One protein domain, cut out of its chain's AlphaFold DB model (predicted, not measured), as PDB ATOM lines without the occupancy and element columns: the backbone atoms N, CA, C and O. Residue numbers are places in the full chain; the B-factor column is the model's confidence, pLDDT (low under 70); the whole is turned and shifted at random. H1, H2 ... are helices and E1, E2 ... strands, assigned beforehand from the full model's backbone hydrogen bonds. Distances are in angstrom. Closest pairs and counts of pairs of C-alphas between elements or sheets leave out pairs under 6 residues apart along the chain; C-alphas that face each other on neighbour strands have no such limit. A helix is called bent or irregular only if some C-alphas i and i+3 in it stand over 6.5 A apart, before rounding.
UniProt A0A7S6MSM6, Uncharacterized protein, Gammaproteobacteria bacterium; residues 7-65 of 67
ATOM      1  N   PHE A   7     173.943 133.845 148.439       65.12
ATOM      2  CA  PHE A   7     174.530 135.176 148.427       65.12
ATOM      3  C   PHE A   7     173.645 136.177 147.688       65.12
ATOM      4  O   PHE A   7     173.426 137.267 148.207       65.12
ATOM      5  N   ARG A   8     173.068 135.804 146.540       67.75
ATOM      6  CA  ARG A   8     172.154 136.677 145.788       67.75
ATOM      7  C   ARG A   8     170.856 136.914 146.546       67.75
ATOM      8  O   ARG A   8     170.489 138.062 146.760       67.75
ATOM      9  N   ALA A   9     170.247 135.853 147.077       71.69
ATOM     10  CA  ALA A   9     169.008 135.959 147.851       71.69
ATOM     11  C   ALA A   9     169.136 136.898 149.066       71.69
ATOM     12  O   ALA A   9     168.198 137.617 149.408       71.69
ATOM     13  N   ARG A  10     170.304 136.911 149.723       71.12
ATOM     14  CA  ARG A  10     170.577 137.810 150.852       71.12
ATOM     15  C   ARG A  10     170.961 139.221 150.404       71.12
ATOM     16  O   ARG A  10     170.617 140.177 151.093       71.12
ATOM     17  N   LEU A  11     171.662 139.368 149.282       73.19
ATOM     18  CA  LEU A  11     172.014 140.676 148.727       73.19
ATOM     19  C   LEU A  11     170.771 141.444 148.271       73.19
ATOM     20  O   LEU A  11     170.653 142.617 148.604       73.19
ATOM     21  N   ASP A  12     169.806 140.779 147.642       72.06
ATOM     22  CA  ASP A  12     168.542 141.384 147.200       72.06
ATOM     23  C   ASP A  12     167.750 142.052 148.343       72.06
ATOM     24  O   ASP A  12     166.956 142.961 148.113       72.06
ATOM     25  N   GLN A  13     167.975 141.617 149.589       78.62
ATOM     26  CA  GLN A  13     167.339 142.173 150.788       78.62
ATOM     27  C   GLN A  13     168.125 143.337 151.416       78.62
ATOM     28  O   GLN A  13     167.582 144.054 152.254       78.62
ATOM     29  N   ILE A  14     169.403 143.505 151.059       81.56
ATOM     30  CA  ILE A  14     170.338 144.445 151.702       81.56
ATOM     31  C   ILE A  14     170.727 145.591 150.758       81.56
ATOM     32  O   ILE A  14     170.998 146.696 151.225       81.56
ATOM     33  N   ILE A  15     170.753 145.353 149.444       80.50
ATOM     34  CA  ILE A  15     171.161 146.338 148.439       80.50
ATOM     35  C   ILE A  15     170.057 146.591 147.411       80.50
ATOM     36  O   ILE A  15     169.325 145.686 147.023       80.50
ATOM     37  N   ASP A  16     169.964 147.831 146.924       80.62
ATOM     38  CA  ASP A  16     169.103 148.143 145.784       80.62
ATOM     39  C   ASP A  16     169.719 147.572 144.498       80.62
ATOM     40  O   ASP A  16     170.765 148.017 144.019       80.62
ATOM     41  N   LEU A  17     169.044 146.585 143.912       77.56
ATOM     42  CA  LEU A  17     169.475 145.896 142.694       77.56
ATOM     43  C   LEU A  17     169.400 146.762 141.435       77.56
ATOM     44  O   LEU A  17     169.957 146.397 140.399       77.56
ATOM     45  N   ARG A  18     168.730 147.917 141.502       81.50
ATOM     46  CA  ARG A  18     168.723 148.915 140.422       81.50
ATOM     47  C   ARG A  18     169.981 149.767 140.409       81.50
ATOM     48  O   ARG A  18     170.180 150.544 139.474       81.50
ATOM     49  N   HIS A  19     170.837 149.620 141.416       82.19
ATOM     50  CA  HIS A  19     172.107 150.309 141.442       82.19
ATOM     51  C   HIS A  19     172.966 149.890 140.229       82.19
ATOM     52  O   HIS A  19     173.076 148.695 139.937       82.19
ATOM     53  N   PRO A  20     173.631 150.830 139.529       81.31
ATOM     54  CA  PRO A  20     174.384 150.541 138.305       81.31
ATOM     55  C   PRO A  20     175.417 149.414 138.446       81.31
ATOM     56  O   PRO A  20     175.605 148.622 137.526       81.31
ATOM     57  N   LEU A  21     176.051 149.298 139.618       80.44
ATOM     58  CA  LEU A  21     177.011 148.225 139.913       80.44
ATOM     59  C   LEU A  21     176.351 146.841 140.031       80.44
ATOM     60  O   LEU A  21     176.929 145.853 139.583       80.44
ATOM     61  N   ALA A  22     175.136 146.759 140.581       82.75
ATOM     62  CA  ALA A  22     174.387 145.505 140.661       82.75
ATOM     63  C   ALA A  22     173.932 145.053 139.265       82.75
ATOM     64  O   ALA A  22     174.048 143.881 138.908       82.75
ATOM     65  N   VAL A  23     173.515 146.003 138.423       84.25
ATOM     66  CA  VAL A  23     173.176 145.737 137.018       84.25
ATOM     67  C   VAL A  23     174.397 145.254 136.230       84.25
ATOM     68  O   VAL A  23     174.280 144.297 135.468       84.25
ATOM     69  N   LEU A  24     175.567 145.869 136.429       82.50
ATOM     70  CA  LEU A  24     176.830 145.421 135.830       82.50
ATOM     71  C   LEU A  24     177.190 144.000 136.260       82.50
ATOM     72  O   LEU A  24     177.545 143.185 135.412       82.50
ATOM     73  N   SER A  25     177.032 143.683 137.545       78.81
ATOM     74  CA  SER A  25     177.248 142.330 138.054       78.81
ATOM     75  C   SER A  25     176.373 141.302 137.331       78.81
ATOM     76  O   SER A  25     176.870 140.268 136.903       78.81
ATOM     77  N   ASN A  26     175.103 141.615 137.068       80.25
ATOM     78  CA  ASN A  26     174.205 140.722 136.324       80.25
ATOM     79  C   ASN A  26     174.567 140.548 134.836       80.25
ATOM     80  O   ASN A  26     174.042 139.653 134.176       80.25
ATOM     81  N   ARG A  27     175.423 141.412 134.281       83.31
ATOM     82  CA  ARG A  27     175.892 141.343 132.886       83.31
ATOM     83  C   ARG A  27     177.251 140.662 132.747       83.31
ATOM     84  O   ARG A  27     177.645 140.357 131.623       83.31
ATOM     85  N   LEU A  28     177.968 140.456 133.848       82.25
ATOM     86  CA  LEU A  28     179.267 139.797 133.837       82.25
ATOM     87  C   LEU A  28     179.104 138.273 133.687       82.25
ATOM     88  O   LEU A  28     178.204 137.690 134.299       82.25
ATOM     89  N   PRO A  29     179.983 137.609 132.913       83.69
ATOM     90  CA  PRO A  29     179.979 136.159 132.751       83.69
ATOM     91  C   PRO A  29     180.611 135.481 133.977       83.69
ATOM     92  O   PRO A  29     181.713 134.940 133.917       83.69
ATOM     93  N   TRP A  30     179.920 135.533 135.119       81.12
ATOM     94  CA  TRP A  30     180.426 135.000 136.389       81.12
ATOM     95  C   TRP A  30     180.779 133.517 136.327       81.12
ATOM     96  O   TRP A  30     181.808 133.136 136.865       81.12
ATOM     97  N   ALA A  31     179.997 132.705 135.612       81.06
ATOM     98  CA  ALA A  31     180.269 131.276 135.469       81.06
ATOM     99  C   ALA A  31     181.634 130.995 134.815       81.06
ATOM    100  O   ALA A  31     182.346 130.092 135.245       81.06
ATOM    101  N   ASP A  32     182.028 131.794 133.820       83.06
ATOM    102  CA  ASP A  32     183.315 131.635 133.134       83.06
ATOM    103  C   ASP A  32     184.477 132.131 134.005       83.06
ATOM    104  O   ASP A  32     185.546 131.521 134.040       83.06
ATOM    105  N   ILE A  33     184.258 133.223 134.749       82.06
ATOM    106  CA  ILE A  33     185.225 133.756 135.719       82.06
ATOM    107  C   ILE A  33     185.457 132.739 136.838       82.06
ATOM    108  O   ILE A  33     186.598 132.446 137.186       82.06
ATOM    109  N   GLU A  34     184.383 132.172 137.379       82.25
ATOM    110  CA  GLU A  34     184.442 131.127 138.392       82.25
ATOM    111  C   GLU A  34     185.128 129.884 137.840       82.25
ATOM    112  O   GLU A  34     186.055 129.398 138.472       82.25
ATOM    113  N   ALA A  35     184.782 129.417 136.639       84.12
ATOM    114  CA  ALA A  35     185.443 128.270 136.019       84.12
ATOM    115  C   ALA A  35     186.956 128.485 135.836       84.12
ATOM    116  O   ALA A  35     187.741 127.563 136.058       84.12
ATOM    117  N   ALA A  36     187.383 129.702 135.486       84.62
ATOM    118  CA  ALA A  36     188.799 130.054 135.396       84.62
ATOM    119  C   ALA A  36     189.488 130.125 136.773       84.62
ATOM    120  O   ALA A  36     190.683 129.845 136.883       84.62
ATOM    121  N   LEU A  37     188.748 130.494 137.820       80.06
ATOM    122  CA  LEU A  37     189.247 130.624 139.190       80.06
ATOM    123  C   LEU A  37     189.187 129.316 139.990       80.06
ATOM    124  O   LEU A  37     189.979 129.146 140.916       80.06
ATOM    125  N   VAL A  38     188.302 128.379 139.639       79.00
ATOM    126  CA  VAL A  38     188.126 127.087 140.322       79.00
ATOM    127  C   VAL A  38     189.466 126.369 140.519       79.00
ATOM    128  O   VAL A  38     189.762 126.046 141.664       79.00
ATOM    129  N   PRO A  39     190.354 126.218 139.517       76.69
ATOM    130  CA  PRO A  39     191.651 125.561 139.716       76.69
ATOM    131  C   PRO A  39     192.594 126.290 140.688       76.69
ATOM    132  O   PRO A  39     193.485 125.676 141.272       76.69
ATOM    133  N   ALA A  40     192.432 127.608 140.857       74.38
ATOM    134  CA  ALA A  40     193.225 128.403 141.795       74.38
ATOM    135  C   ALA A  40     192.690 128.314 143.235       74.38
ATOM    136  O   ALA A  40     193.469 128.412 144.185       74.38
ATOM    137  N   PHE A  41     191.378 128.111 143.391       67.56
ATOM    138  CA  PHE A  41     190.701 127.955 144.681       67.56
ATOM    139  C   PHE A  41     190.426 126.501 145.070       67.56
ATOM    140  O   PHE A  41     189.994 126.252 146.199       67.56
ATOM    141  N   GLU A  42     190.695 125.538 144.185       69.94
ATOM    142  CA  GLU A  42     190.764 124.125 144.527       69.94
ATOM    143  C   GLU A  42     191.693 123.998 145.729       69.94
ATOM    144  O   GLU A  42     192.889 124.301 145.653       69.94
ATOM    145  N   ARG A  43     191.106 123.619 146.874       60.59
ATOM    146  CA  ARG A  43     191.816 123.440 148.141       60.59
ATOM    147  C   ARG A  43     192.934 122.425 147.908       60.59
ATOM    148  O   ARG A  43     192.747 121.223 148.074       60.59
ATOM    149  N   LYS A  44     194.132 122.912 147.582       57.72
ATOM    150  CA  LYS A  44     195.352 122.151 147.798       57.72
ATOM    151  C   LYS A  44     195.415 121.954 149.299       57.72
ATOM    152  O   LYS A  44     195.473 122.934 150.039       57.72
ATOM    153  N   ASN A  45     195.334 120.701 149.737       51.97
ATOM    154  CA  ASN A  45     195.575 120.304 151.115       51.97
ATOM    155  C   ASN A  45     197.030 120.654 151.463       51.97
ATOM    156  O   ASN A  45     197.911 119.798 151.442       51.97
ATOM    157  N   ARG A  46     197.305 121.943 151.690       55.94
ATOM    158  CA  ARG A  46     198.537 122.431 152.293       55.94
ATOM    159  C   ARG A  46     198.432 122.024 153.748       55.94
ATOM    160  O   ARG A  46     197.957 122.790 154.579       55.94
ATOM    161  N   GLN A  47     198.788 120.777 154.036       46.00
ATOM    162  CA  GLN A  47     199.052 120.351 155.398       46.00
ATOM    163  C   GLN A  47     200.117 121.297 155.959       46.00
ATOM    164  O   GLN A  47     201.287 121.172 155.619       46.00
ATOM    165  N   GLY A  48     199.685 122.294 156.737       52.44
ATOM    166  CA  GLY A  48     200.538 123.179 157.525       52.44
ATOM    167  C   GLY A  48     201.727 123.782 156.779       52.44
ATOM    168  O   GLY A  48     202.839 123.735 157.297       52.44
ATOM    169  N   GLU A  49     201.528 124.344 155.584       53.97
ATOM    170  CA  GLU A  49     202.588 125.155 154.980       53.97
ATOM    171  C   GLU A  49     202.684 126.463 155.779       53.97
ATOM    172  O   GLU A  49     201.732 127.249 155.822       53.97
ATOM    173  N   VAL A  50     203.804 126.649 156.483       55.59
ATOM    174  CA  VAL A  50     204.128 127.903 157.167       55.59
ATOM    175  C   VAL A  50     204.392 128.930 156.076       55.59
ATOM    176  O   VAL A  50     205.451 128.924 155.453       55.59
ATOM    177  N   LEU A  51     203.398 129.774 155.807       59.91
ATOM    178  CA  LEU A  51     203.536 130.830 154.822       59.91
ATOM    179  C   LEU A  51     204.170 132.031 155.518       59.91
ATOM    180  O   LEU A  51     203.580 132.622 156.426       59.91
ATOM    181  N   GLU A  52     205.381 132.378 155.099       57.22
ATOM    182  CA  GLU A  52     206.004 133.640 155.473       57.22
ATOM    183  C   GLU A  52     205.361 134.747 154.633       57.22
ATOM    184  O   GLU A  52     205.701 134.971 153.471       57.22
ATOM    185  N   ILE A  53     204.343 135.388 155.208       62.81
ATOM    186  CA  ILE A  53     203.645 136.504 154.580       62.81
ATOM    187  C   ILE A  53     204.424 137.760 154.925       62.81
ATOM    188  O   ILE A  53     204.458 138.181 156.078       62.81
ATOM    189  N   ASN A  54     205.051 138.366 153.926       62.72
ATOM    190  CA  ASN A  54     205.688 139.661 154.097       62.72
ATOM    191  C   ASN A  54     204.649 140.755 153.820       62.72
ATOM    192  O   ASN A  54     204.296 140.989 152.664       62.72
ATOM    193  N   ASP A  55     204.114 141.362 154.880       66.81
ATOM    194  CA  ASP A  55     203.120 142.438 154.801       66.81
ATOM    195  C   ASP A  55     203.761 143.798 155.146       66.81
ATOM    196  O   ASP A  55     204.922 143.884 155.548       66.81
ATOM    197  N   LEU A  56     202.993 144.880 155.021       67.00
ATOM    198  CA  LEU A  56     203.343 146.263 155.363       67.00
ATOM    199  C   LEU A  56     203.881 146.448 156.796       67.00
ATOM    200  O   LEU A  56     204.496 147.474 157.080       67.00
ATOM    201  N   PHE A  57     203.681 145.468 157.682       68.31
ATOM    202  CA  PHE A  57     204.149 145.464 159.071       68.31
ATOM    203  C   PHE A  57     205.316 144.492 159.341       68.31
ATOM    204  O   PHE A  57     205.707 144.321 160.495       68.31
ATOM    205  N   GLY A  58     205.889 143.877 158.300       68.00
ATOM    206  CA  GLY A  58     206.992 142.912 158.388       68.00
ATOM    207  C   GLY A  58     206.584 141.467 158.076       68.00
ATOM    208  O   GLY A  58     205.449 141.191 157.678       68.00
ATOM    209  N   THR A  59     207.524 140.530 158.250       62.97
ATOM    210  CA  THR A  59     207.299 139.099 158.003       62.97
ATOM    211  C   THR A  59     206.439 138.488 159.108       62.97
ATOM    212  O   THR A  59     206.828 138.415 160.273       62.97
ATOM    213  N   THR A  60     205.245 138.030 158.741       58.03
ATOM    214  CA  THR A  60     204.324 137.311 159.623       58.03
ATOM    215  C   THR A  60     204.265 135.849 159.193       58.03
ATOM    216  O   THR A  60     203.869 135.533 158.072       58.03
ATOM    217  N   LEU A  61     204.654 134.942 160.092       56.53
ATOM    218  CA  LEU A  61     204.520 133.501 159.882       56.53
ATOM    219  C   LEU A  61     203.077 133.088 160.182       56.53
ATOM    220  O   LEU A  61     202.673 133.013 161.343       56.53
ATOM    221  N   ALA A  62     202.294 132.829 159.137       59.00
ATOM    222  CA  ALA A  62     200.927 132.344 159.268       59.00
ATOM    223  C   ALA A  62     200.885 130.840 158.981       59.00
ATOM    224  O   ALA A  62     201.220 130.383 157.886       59.00
ATOM    225  N   ILE A  63     200.454 130.052 159.969       55.72
ATOM    226  CA  ILE A  63     200.153 128.636 159.758       55.72
ATOM    227  C   ILE A  63     198.787 128.581 159.085       55.72
ATOM    228  O   ILE A  63     197.771 128.894 159.707       55.72
ATOM    229  N   ALA A  64     198.751 128.177 157.816       55.53
ATOM    230  CA  ALA A  64     197.503 127.884 157.128       55.53
ATOM    231  C   ALA A  64     196.916 126.572 157.682       55.53
ATOM    232  O   ALA A  64     197.011 125.515 157.063       55.53
ATOM    233  N   SER A  65     196.357 126.605 158.895       45.91
ATOM    234  CA  SER A  65     195.613 125.475 159.447       45.91
ATOM    235  C   SER A  65     194.226 125.447 158.812       45.91
ATOM    236  O   SER A  65     193.402 126.326 159.064       45.91
TER     237      SER A  65
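AT A GLANCE: This is residues 7 to 65 of the 67 residues of an uncharacterized protein of Gammaproteobacteria bacterium (UniProt A0A7S6MSM6). The domain is an open, U-shaped chain with no packed core: the short helices H1 and H2 make one arm, the longer H3 is the bridge between the arms, and a hairpin of two strands, E1 and E2, makes the other arm. Residues 27 to 44, of which 30 to 41 belong to H3, stand free, and no helix touches another helix. The printed part has 59 residues with three named helices and two named strands, in the order H1, H2, H3, E1, E2; the class is mixed, helices and strands, and the one sheet, E1 - E2, is antiparallel. The whole is extended, with a radius of gyration of the C-alphas of 17.9 A, and elongated, spanning 44 by 28 by 18 A.

HOW THE PARTS SIT: H1, residues 7 to 11, is joined by a short link of 8 residues to H2, residues 20 to 27, and the two are apart. A tight link of 2 residues leads from H2 to H3, residues 30 to 41, and these two are apart as well. H1 and H3 are also apart. In H1 and H2 every O i to N i+4 pair is within hydrogen-bond range; in H3 it is 6 of 8. H3 is irregular, but only just: C-alphas 36 and 39 are 6.9 A apart. A short link of 8 residues follows H3 and leads to E1, residues 50 to 55. E1 and E2, residues 58 to 63, form a hairpin with a tight link of 2 residues. They are antiparallel neighbours, with 151 degrees between their directions. N 53 and O 60 are within hydrogen-bond range at 2.9 A, and N 60 and O 53 at 2.8 A. C-alphas 54 and 59 face each other at 4.3 A. Both strands are apart from H1 and from H2, and E2 is apart from H3.

IN THESE COORDINATES: H1 begins with C-alpha 7 at (174.530, 135.176, 148.427) and measures 6.1 A from first to last C-alpha. H2 measures 10.8 A. H3, the longest helix, measures 15.0 A and begins with C-alpha 30 at (180.426, 135.000, 136.389). E1 measures 14.8 A. E2 measures 15.9 A and ends with C-alpha 63 at (200.153, 128.636, 159.758).

THE WHOLE: The two C-alphas farthest apart, those of Arg 18 and Val 50, are 44.4 A apart. The first and last printed C-alphas, of Phe 7 and Ser 65, are 25.7 A apart. The printed part has no cut, and no link is long. The mean pLDDT of the printed part is 70.7; 27 residues are under 70, namely residues 7 to 8 and 41 to 65, and these include both strands of the hairpin.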